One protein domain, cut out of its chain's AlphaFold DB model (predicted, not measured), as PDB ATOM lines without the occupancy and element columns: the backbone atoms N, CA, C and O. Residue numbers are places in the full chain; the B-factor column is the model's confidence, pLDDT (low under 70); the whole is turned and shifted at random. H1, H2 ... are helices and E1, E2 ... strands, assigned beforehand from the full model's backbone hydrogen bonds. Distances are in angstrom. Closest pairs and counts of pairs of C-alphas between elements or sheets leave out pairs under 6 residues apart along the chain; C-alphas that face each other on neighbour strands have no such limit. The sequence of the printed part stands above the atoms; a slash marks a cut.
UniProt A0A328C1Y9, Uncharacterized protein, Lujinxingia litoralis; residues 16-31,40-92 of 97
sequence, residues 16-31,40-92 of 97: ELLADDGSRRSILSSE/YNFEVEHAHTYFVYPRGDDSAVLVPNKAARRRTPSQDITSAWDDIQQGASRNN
ATOM      1  N   GLU A  16      48.621 142.617  54.804       86.81
ATOM      2  CA  GLU A  16      48.164 141.247  54.578       86.81
ATOM      3  C   GLU A  16      47.496 141.082  53.211       86.81
ATOM      4  O   GLU A  16      46.624 141.860  52.821       86.81
ATOM      5  N   LEU A  17      47.855 140.003  52.520       84.94
ATOM      6  CA  LEU A  17      47.264 139.553  51.267       84.94
ATOM      7  C   LEU A  17      46.398 138.316  51.512       84.94
ATOM      8  O   LEU A  17      46.737 137.473  52.343       84.94
ATOM      9  N   LEU A  18      45.287 138.204  50.783       85.62
ATOM     10  CA  LEU A  18      44.405 137.040  50.849       85.62
ATOM     11  C   LEU A  18      44.897 135.949  49.892       85.62
ATOM     12  O   LEU A  18      45.036 136.200  48.691       85.62
ATOM     13  N   ALA A  19      45.133 134.759  50.438       87.44
ATOM     14  CA  ALA A  19      45.479 133.560  49.688       87.44
ATOM     15  C   ALA A  19      44.228 132.786  49.239       87.44
ATOM     16  O   ALA A  19      43.106 133.049  49.679       87.44
ATOM     17  N   ASP A  20      44.424 131.835  48.334       85.94
ATOM     18  CA  ASP A  20      43.391 130.966  47.762       85.94
ATOM     19  C   ASP A  20      42.794 129.972  48.770       85.94
ATOM     20  O   ASP A  20      41.618 129.626  48.672       85.94
ATOM     21  N   ASP A  21      43.560 129.596  49.794       86.88
ATOM     22  CA  ASP A  21      43.090 128.825  50.954       86.88
ATOM     23  C   ASP A  21      42.279 129.668  51.966       86.88
ATOM     24  O   ASP A  21      41.836 129.166  53.001       86.88
ATOM     25  N   GLY A  22      42.084 130.963  51.684       84.81
ATOM     26  CA  GLY A  22      41.405 131.919  52.558       84.81
ATOM     27  C   GLY A  22      42.261 132.440  53.716       84.81
ATOM     28  O   GLY A  22      41.786 133.269  54.500       84.81
ATOM     29  N   SER A  23      43.514 131.994  53.838       88.25
ATOM     30  CA  SER A  23      44.464 132.508  54.823       88.25
ATOM     31  C   SER A  23      44.991 133.890  54.434       88.25
ATOM     32  O   SER A  23      44.862 134.356  53.299       88.25
ATOM     33  N   ARG A  24      45.594 134.572  55.411       87.00
ATOM     34  CA  ARG A  24      46.243 135.866  55.211       87.00
ATOM     35  C   ARG A  24      47.755 135.723  55.276       87.00
ATOM     36  O   ARG A  24      48.278 135.044  56.160       87.00
ATOM     37  N   ARG A  25      48.455 136.368  54.344       87.50
ATOM     38  CA  ARG A  25      49.918 136.330  54.223       87.50
ATOM     39  C   ARG A  25      50.480 137.742  54.279       87.50
ATOM     40  O   ARG A  25      50.059 138.598  53.509       87.50
ATOM     41  N   SER A  26      51.428 137.983  55.176       89.81
ATOM     42  CA  SER A  26      52.044 139.302  55.326       89.81
ATOM     43  C   SER A  26      53.117 139.554  54.271       89.81
ATOM     44  O   SER A  26      53.917 138.674  53.951       89.81
ATOM     45  N   ILE A  27      53.187 140.789  53.785       88.69
ATOM     46  CA  ILE A  27      54.261 141.248  52.905       88.69
ATOM     47  C   ILE A  27      55.530 141.421  53.729       88.69
ATOM     48  O   ILE A  27      55.577 142.239  54.644       88.69
ATOM     49  N   LEU A  28      56.575 140.677  53.381       90.56
ATOM     50  CA  LEU A  28      57.866 140.741  54.071       90.56
ATOM     51  C   LEU A  28      58.807 141.788  53.461       90.56
ATOM     52  O   LEU A  28      59.644 142.356  54.159       90.56
ATOM     53  N   SER A  29      58.670 142.052  52.163       88.50
ATOM     54  CA  SER A  29      59.515 142.988  51.421       88.50
ATOM     55  C   SER A  29      58.831 143.460  50.142       88.50
ATOM     56  O   SER A  29      58.031 142.730  49.560       88.50
ATOM     57  N   SER A  30      59.214 144.638  49.660       85.44
ATOM     58  CA  SER A  30      58.810 145.175  48.360       85.44
ATOM     59  C   SER A  30      60.018 145.790  47.660       85.44
ATOM     60  O   SER A  30      60.800 146.495  48.298       85.44
ATOM     61  N   GLU A  31      60.143 145.581  46.354       84.94
ATOM     62  CA  GLU A  31      61.165 146.217  45.522       84.94
ATOM     63  C   GLU A  31      60.513 146.992  44.374       84.94
ATOM     64  O   GLU A  31      59.534 146.546  43.778       84.94
ATOM     65  N   TYR A  40      50.227 142.851  31.597       80.50
ATOM     66  CA  TYR A  40      48.928 142.321  31.192       80.50
ATOM     67  C   TYR A  40      47.964 142.337  32.378       80.50
ATOM     68  O   TYR A  40      48.375 142.162  33.525       80.50
ATOM     69  N   ASN A  41      46.681 142.541  32.094       78.88
ATOM     70  CA  ASN A  41      45.590 142.477  33.060       78.88
ATOM     71  C   ASN A  41      44.435 141.681  32.435       78.88
ATOM     72  O   ASN A  41      44.240 141.751  31.221       78.88
ATOM     73  N   PHE A  42      43.677 140.947  33.246       79.38
ATOM     74  CA  PHE A  42      42.518 140.188  32.779       79.38
ATOM     75  C   PHE A  42      41.232 140.969  33.020       79.38
ATOM     76  O   PHE A  42      41.012 141.472  34.119       79.38
ATOM     77  N   GLU A  43      40.358 141.036  32.019       76.12
ATOM     78  CA  GLU A  43      38.986 141.507  32.201       76.12
ATOM     79  C   GLU A  43      38.102 140.341  32.659       76.12
ATOM     80  O   GLU A  43      38.112 139.272  32.054       76.12
ATOM     81  N   VAL A  44      37.376 140.532  33.765       73.69
ATOM     82  CA  VAL A  44      36.470 139.525  34.336       73.69
ATOM     83  C   VAL A  44      35.130 140.190  34.641       73.69
ATOM     84  O   VAL A  44      35.102 141.292  35.193       73.69
ATOM     85  N   GLU A  45      34.031 139.531  34.276       67.19
ATOM     86  CA  GLU A  45      32.700 140.156  34.175       67.19
ATOM     87  C   GLU A  45      32.021 140.466  35.519       67.19
ATOM     88  O   GLU A  45      31.113 141.293  35.565       67.19
ATOM     89  N   HIS A  46      32.414 139.803  36.613       69.00
ATOM     90  CA  HIS A  46      31.640 139.836  37.864       69.00
ATOM     91  C   HIS A  46      32.448 140.279  39.080       69.00
ATOM     92  O   HIS A  46      32.322 141.408  39.538       69.00
ATOM     93  N   ALA A  47      33.279 139.391  39.630       68.69
ATOM     94  CA  ALA A  47      33.967 139.652  40.894       68.69
ATOM     95  C   ALA A  47      35.026 140.760  40.777       68.69
ATOM     96  O   ALA A  47      35.459 141.302  41.788       68.69
ATOM     97  N   HIS A  48      35.456 141.081  39.550       79.50
ATOM     98  CA  HIS A  48      36.568 141.994  39.279       79.50
ATOM     99  C   HIS A  48      37.810 141.660  40.116       79.50
ATOM    100  O   HIS A  48      38.575 142.544  40.482       79.50
ATOM    101  N   THR A  49      38.018 140.382  40.423       80.81
ATOM    102  CA  THR A  49      39.165 139.865  41.167       80.81
ATOM    103  C   THR A  49      39.554 138.509  40.599       80.81
ATOM    104  O   THR A  49      38.677 137.749  40.186       80.81
ATOM    105  N   TYR A  50      40.840 138.182  40.612       84.38
ATOM    106  CA  TYR A  50      41.344 136.873  40.198       84.38
ATOM    107  C   TYR A  50      42.560 136.469  41.034       84.38
ATOM    108  O   TYR A  50      43.297 137.324  41.521       84.38
ATOM    109  N   PHE A  51      42.765 135.163  41.210       87.69
ATOM    110  CA  PHE A  51      43.955 134.631  41.869       87.69
ATOM    111  C   PHE A  51      45.115 134.523  40.877       87.69
ATOM    112  O   PHE A  51      44.928 134.073  39.745       87.69
ATOM    113  N   VAL A  52      46.311 134.925  41.305       86.94
ATOM    114  CA  VAL A  52      47.549 134.788  40.527       86.94
ATOM    115  C   VAL A  52      48.485 133.818  41.228       86.94
ATOM    116  O   VAL A  52      48.839 134.043  42.383       86.94
ATOM    117  N   TYR A  53      48.907 132.786  40.498       88.38
ATOM    118  CA  TYR A  53      49.920 131.830  40.935       88.38
ATOM    119  C   TYR A  53      51.286 132.223  40.362       88.38
ATOM    120  O   TYR A  53      51.418 132.361  39.136       88.38
ATOM    121  N   PRO A  54      52.315 132.401  41.204       83.81
ATOM    122  CA  PRO A  54      53.689 132.446  40.739       83.81
ATOM    123  C   PRO A  54      54.053 131.118  40.070       83.81
ATOM    124  O   PRO A  54      53.607 130.043  40.464       83.81
ATOM    125  N   ARG A  55      54.900 131.168  39.042       83.75
ATOM    126  CA  ARG A  55      55.353 129.943  38.379       83.75
ATOM    127  C   ARG A  55      56.163 129.085  39.358       83.75
ATOM    128  O   ARG A  55      57.235 129.506  39.778       83.75
ATOM    129  N   GLY A  56      55.698 127.862  39.604       84.31
ATOM    130  CA  GLY A  56      56.371 126.903  40.488       84.31
ATOM    131  C   GLY A  56      56.054 127.087  41.972       84.31
ATOM    132  O   GLY A  56      56.763 126.517  42.794       84.31
ATOM    133  N   ASP A  57      55.026 127.873  42.297       82.69
ATOM    134  CA  ASP A  57      54.471 127.999  43.641       82.69
ATOM    135  C   ASP A  57      53.009 127.529  43.620       82.69
ATOM    136  O   ASP A  57      52.288 127.758  42.644       82.69
ATOM    137  N   ASP A  58      52.593 126.871  44.696       84.56
ATOM    138  CA  ASP A  58      51.233 126.365  44.876       84.56
ATOM    139  C   ASP A  58      50.337 127.389  45.595       84.56
ATOM    140  O   ASP A  58      49.140 127.158  45.732       84.56
ATOM    141  N   SER A  59      50.885 128.524  46.052       82.06
ATOM    142  CA  SER A  59      50.130 129.587  46.720       82.06
ATOM    143  C   SER A  59      49.748 130.710  45.757       82.06
ATOM    144  O   SER A  59      50.593 131.257  45.045       82.06
ATOM    145  N   ALA A  60      48.484 131.137  45.808       85.81
ATOM    146  CA  ALA A  60      48.000 132.267  45.019       85.81
ATOM    147  C   ALA A  60      47.788 133.533  45.857       85.81
ATOM    148  O   ALA A  60      47.616 133.478  47.073       85.81
ATOM    149  N   VAL A  61      47.721 134.686  45.185       85.25
ATOM    150  CA  VAL A  61      47.292 135.962  45.783       85.25
ATOM    151  C   VAL A  61      46.066 136.494  45.051       85.25
ATOM    152  O   VAL A  61      46.030 136.487  43.818       85.25
ATOM    153  N   LEU A  62      45.068 136.977  45.799       84.88
ATOM    154  CA  LEU A  62      43.897 137.640  45.227       84.88
ATOM    155  C   LEU A  62      44.256 139.042  44.713       84.88
ATOM    156  O   LEU A  62      44.642 139.922  45.482       84.88
ATOM    157  N   VAL A  63      44.069 139.266  43.415       81.81
ATOM    158  CA  VAL A  63      44.342 140.539  42.746       81.81
ATOM    159  C   VAL A  63      43.029 141.193  42.313       81.81
ATOM    160  O   VAL A  63      42.253 140.565  41.589       81.81
ATOM    161  N   PRO A  64      42.760 142.453  42.700       75.62
ATOM    162  CA  PRO A  64      41.643 143.214  42.164       75.62
ATOM    163  C   PRO A  64      41.956 143.749  40.762       75.62
ATOM    164  O   PRO A  64      42.982 144.378  40.515       75.62
ATOM    165  N   ASN A  65      41.020 143.550  39.845       68.12
ATOM    166  CA  ASN A  65      41.003 144.145  38.523       68.12
ATOM    167  C   ASN A  65      40.423 145.572  38.597       68.12
ATOM    168  O   ASN A  65      39.299 145.795  39.047       68.12
ATOM    169  N   LYS A  66      41.168 146.556  38.086       58.75
ATOM    170  CA  LYS A  66      40.806 147.985  38.077       58.75
ATOM    171  C   LYS A  66      39.618 148.345  37.157       58.75
ATOM    172  O   LYS A  66      39.262 149.516  37.060       58.75
ATOM    173  N   ALA A  67      38.968 147.378  36.507       49.75
ATOM    174  CA  ALA A  67      37.743 147.619  35.735       49.75
ATOM    175  C   ALA A  67      36.540 148.067  36.593       49.75
ATOM    176  O   ALA A  67      35.563 148.580  36.049       49.75
ATOM    177  N   ALA A  68      36.616 147.974  37.925       45.41
ATOM    178  CA  ALA A  68      35.663 148.636  38.808       45.41
ATOM    179  C   ALA A  68      35.898 150.160  38.793       45.41
ATOM    180  O   ALA A  68      36.495 150.738  39.706       45.41
ATOM    181  N   ARG A  69      35.422 150.844  37.742       41.34
ATOM    182  CA  ARG A  69      35.176 152.287  37.817       41.34
ATOM    183  C   ARG A  69      34.316 152.504  39.058       41.34
ATOM    184  O   ARG A  69      33.190 152.018  39.100       41.34
ATOM    185  N   ARG A  70      34.818 153.231  40.061       43.38
ATOM    186  CA  ARG A  70      33.953 153.798  41.100       43.38
ATOM    187  C   ARG A  70      33.006 154.767  40.398       43.38
ATOM    188  O   ARG A  70      33.343 155.935  40.245       43.38
ATOM    189  N   ARG A  71      31.863 154.279  39.922       41.38
ATOM    190  CA  ARG A  71      30.760 155.157  39.569       41.38
ATOM    191  C   ARG A  71      30.158 155.619  40.880       41.38
ATOM    192  O   ARG A  71      29.707 154.816  41.693       41.38
ATOM    193  N   THR A  72      30.259 156.912  41.149       47.62
ATOM    194  CA  THR A  72      29.449 157.506  42.210       47.62
ATOM    195  C   THR A  72      27.990 157.503  41.744       47.62
ATOM    196  O   THR A  72      27.753 157.634  40.544       47.62
ATOM    197  N   PRO A  73      26.994 157.430  42.648       50.50
ATOM    198  CA  PRO A  73      25.579 157.484  42.260       50.50
ATOM    199  C   PRO A  73      25.237 158.683  41.360       50.50
ATOM    200  O   PRO A  73      24.360 158.603  40.507       50.50
ATOM    201  N   SER A  74      25.972 159.793  41.499       52.16
ATOM    202  CA  SER A  74      25.831 160.964  40.630       52.16
ATOM    203  C   SER A  74      26.218 160.694  39.173       52.16
ATOM    204  O   SER A  74      25.581 161.229  38.276       52.16
ATOM    205  N   GLN A  75      27.242 159.872  38.924       52.53
ATOM    206  CA  GLN A  75      27.712 159.552  37.575       52.53
ATOM    207  C   GLN A  75      26.759 158.590  36.859       52.53
ATOM    208  O   GLN A  75      26.547 158.749  35.661       52.53
ATOM    209  N   ASP A  76      26.129 157.661  37.585       54.97
ATOM    210  CA  ASP A  76      25.094 156.787  37.016       54.97
ATOM    211  C   ASP A  76      23.831 157.564  36.628       54.97
ATOM    212  O   ASP A  76      23.257 157.310  35.571       54.97
ATOM    213  N   ILE A  77      23.435 158.567  37.425       53.84
ATOM    214  CA  ILE A  77      22.311 159.452  37.084       53.84
ATOM    215  C   ILE A  77      22.637 160.276  35.833       53.84
ATOM    216  O   ILE A  77      21.809 160.353  34.929       53.84
ATOM    217  N   THR A  78      23.829 160.873  35.741       53.06
ATOM    218  CA  THR A  78      24.214 161.668  34.561       53.06
ATOM    219  C   THR A  78      24.248 160.820  33.290       53.06
ATOM    220  O   THR A  78      23.663 161.221  32.289       53.06
ATOM    221  N   SER A  79      24.839 159.621  33.334       56.44
ATOM    222  CA  SER A  79      24.860 158.724  32.172       56.44
ATOM    223  C   SER A  79      23.464 158.226  31.780       56.44
ATOM    224  O   SER A  79      23.159 158.164  30.594       56.44
ATOM    225  N   ALA A  80      22.581 157.960  32.751       54.69
ATOM    226  CA  ALA A  80      21.193 157.597  32.463       54.69
ATOM    227  C   ALA A  80      20.421 158.735  31.766       54.69
ATOM    228  O   ALA A  80      19.612 158.472  30.875       54.69
ATOM    229  N   TRP A  81      20.676 160.000  32.121       47.22
ATOM    230  CA  TRP A  81      20.062 161.146  31.441       47.22
ATOM    231  C   TRP A  81      20.606 161.360  30.025       47.22
ATOM    232  O   TRP A  81      19.818 161.645  29.122       47.22
ATOM    233  N   ASP A  82      21.908 161.175  29.808       57.91
ATOM    234  CA  ASP A  82      22.518 161.272  28.476       57.91
ATOM    235  C   ASP A  82      21.980 160.195  27.519       57.91
ATOM    236  O   ASP A  82      21.706 160.486  26.350       57.91
ATOM    237  N   ASP A  83      21.752 158.977  28.016       61.41
ATOM    238  CA  ASP A  83      21.169 157.879  27.239       61.41
ATOM    239  C   ASP A  83      19.703 158.152  26.863       61.41
ATOM    240  O   ASP A  83      19.282 157.868  25.737       61.41
ATOM    241  N   ILE A  84      18.926 158.769  27.762       62.47
ATOM    242  CA  ILE A  84      17.541 159.187  27.484       62.47
ATOM    243  C   ILE A  84      17.507 160.286  26.411       62.47
ATOM    244  O   ILE A  84      16.691 160.212  25.489       62.47
ATOM    245  N   GLN A  85      18.404 161.275  26.476       60.12
ATOM    246  CA  GLN A  85      18.480 162.355  25.480       60.12
ATOM    247  C   GLN A  85      18.908 161.834  24.098       60.12
ATOM    248  O   GLN A  85      18.331 162.200  23.071       60.12
ATOM    249  N   GLN A  86      19.872 160.911  24.057       57.62
ATOM    250  CA  GLN A  86      20.326 160.288  22.810       57.62
ATOM    251  C   GLN A  86      19.295 159.304  22.233       57.62
ATOM    252  O   GLN A  86      19.137 159.212  21.011       57.62
ATOM    253  N   GLY A  87      18.548 158.603  23.091       50.91
ATOM    254  CA  GLY A  87      17.423 157.753  22.699       50.91
ATOM    255  C   GLY A  87      16.248 158.551  22.126       50.91
ATOM    256  O   GLY A  87      15.693 158.176  21.091       50.91
ATOM    257  N   ALA A  88      15.917 159.699  22.728       51.91
ATOM    258  CA  ALA A  88      14.884 160.605  22.226       51.91
ATOM    259  C   ALA A  88      15.243 161.193  20.850       51.91
ATOM    260  O   ALA A  88      14.377 161.314  19.983       51.91
ATOM    261  N   SER A  89      16.529 161.470  20.600       49.38
ATOM    262  CA  SER A  89      16.995 161.959  19.298       49.38
ATOM    263  C   SER A  89      16.955 160.895  18.187       49.38
ATOM    264  O   SER A  89      16.862 161.254  17.013       49.38
ATOM    265  N   ARG A  90      16.999 159.593  18.518       45.91
ATOM    266  CA  ARG A  90      16.916 158.491  17.536       45.91
ATOM    267  C   ARG A  90      15.488 158.176  17.086       45.91
ATOM    268  O   ARG A  90      15.297 157.750  15.949       45.91
ATOM    269  N   ASN A  91      14.486 158.421  17.929       45.34
ATOM    270  CA  ASN A  91      13.091 158.083  17.619       45.34
ATOM    271  C   ASN A  91      12.371 159.098  16.713       45.34
ATOM    272  O   ASN A  91      11.233 158.851  16.326       45.34
ATOM    273  N   ASN A  92      13.021 160.196  16.311       45.56
ATOM    274  CA  ASN A  92      12.393 161.226  15.472       45.56
ATOM    275  C   ASN A  92      12.603 161.029  13.952       45.56
ATOM    276  O   ASN A  92      12.283 161.915  13.164       45.56
TER     277      ASN A  92
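What this domain is: This is residues 16 to 31 and 40 to 92 of the 97 residues of an uncharacterized protein of Lujinxingia litoralis (UniProt A0A328C1Y9). Two small hairpins, E1 with E2 and E3 with E4, meet at E1 and E4; residues 69 to 92, mostly H1, stick out as a long arm. The printed part has 69 residues, under half in five named elements, E1 E2 E3 E4 H1; the class is mixed, both sheets antiparallel. It is extended, radius of gyration of the C-alphas 19.9 A, spanning 61 by 25 by 22 A.

Where its parts are: E1, residues 16 to 18, 6.8 A, begins at C-alpha (48.164, 141.247, 54.578). E2 is residues 24 to 26, 6.7 A; E3 49 to 52, 9.8 A; E4 61 to 64, 9.9 A. H1, residues 73 to 90, 26.2 A, ends at C-alpha (16.916, 158.491, 17.536).

How they stand to each other: Within hydrogen-bond range are N 17 and O 25 of hairpin E1 and E2, 2.8 A, and N 63 and O 50 of hairpin E3 and E4, 2.8 A. The closest C-alphas of E1 and E4, Leu 18 and Leu 62, are 5.7 A apart. H1, apart from E1, E2 and E3, has every O i to N i+4 pair within range.

The domain as a whole: Residues 32 to 39 are cut out, C-alphas 31 and 40 being 19.2 A apart. No link printed whole is long. Residues 45 to 47 and 65 to 92 have pLDDT under 70.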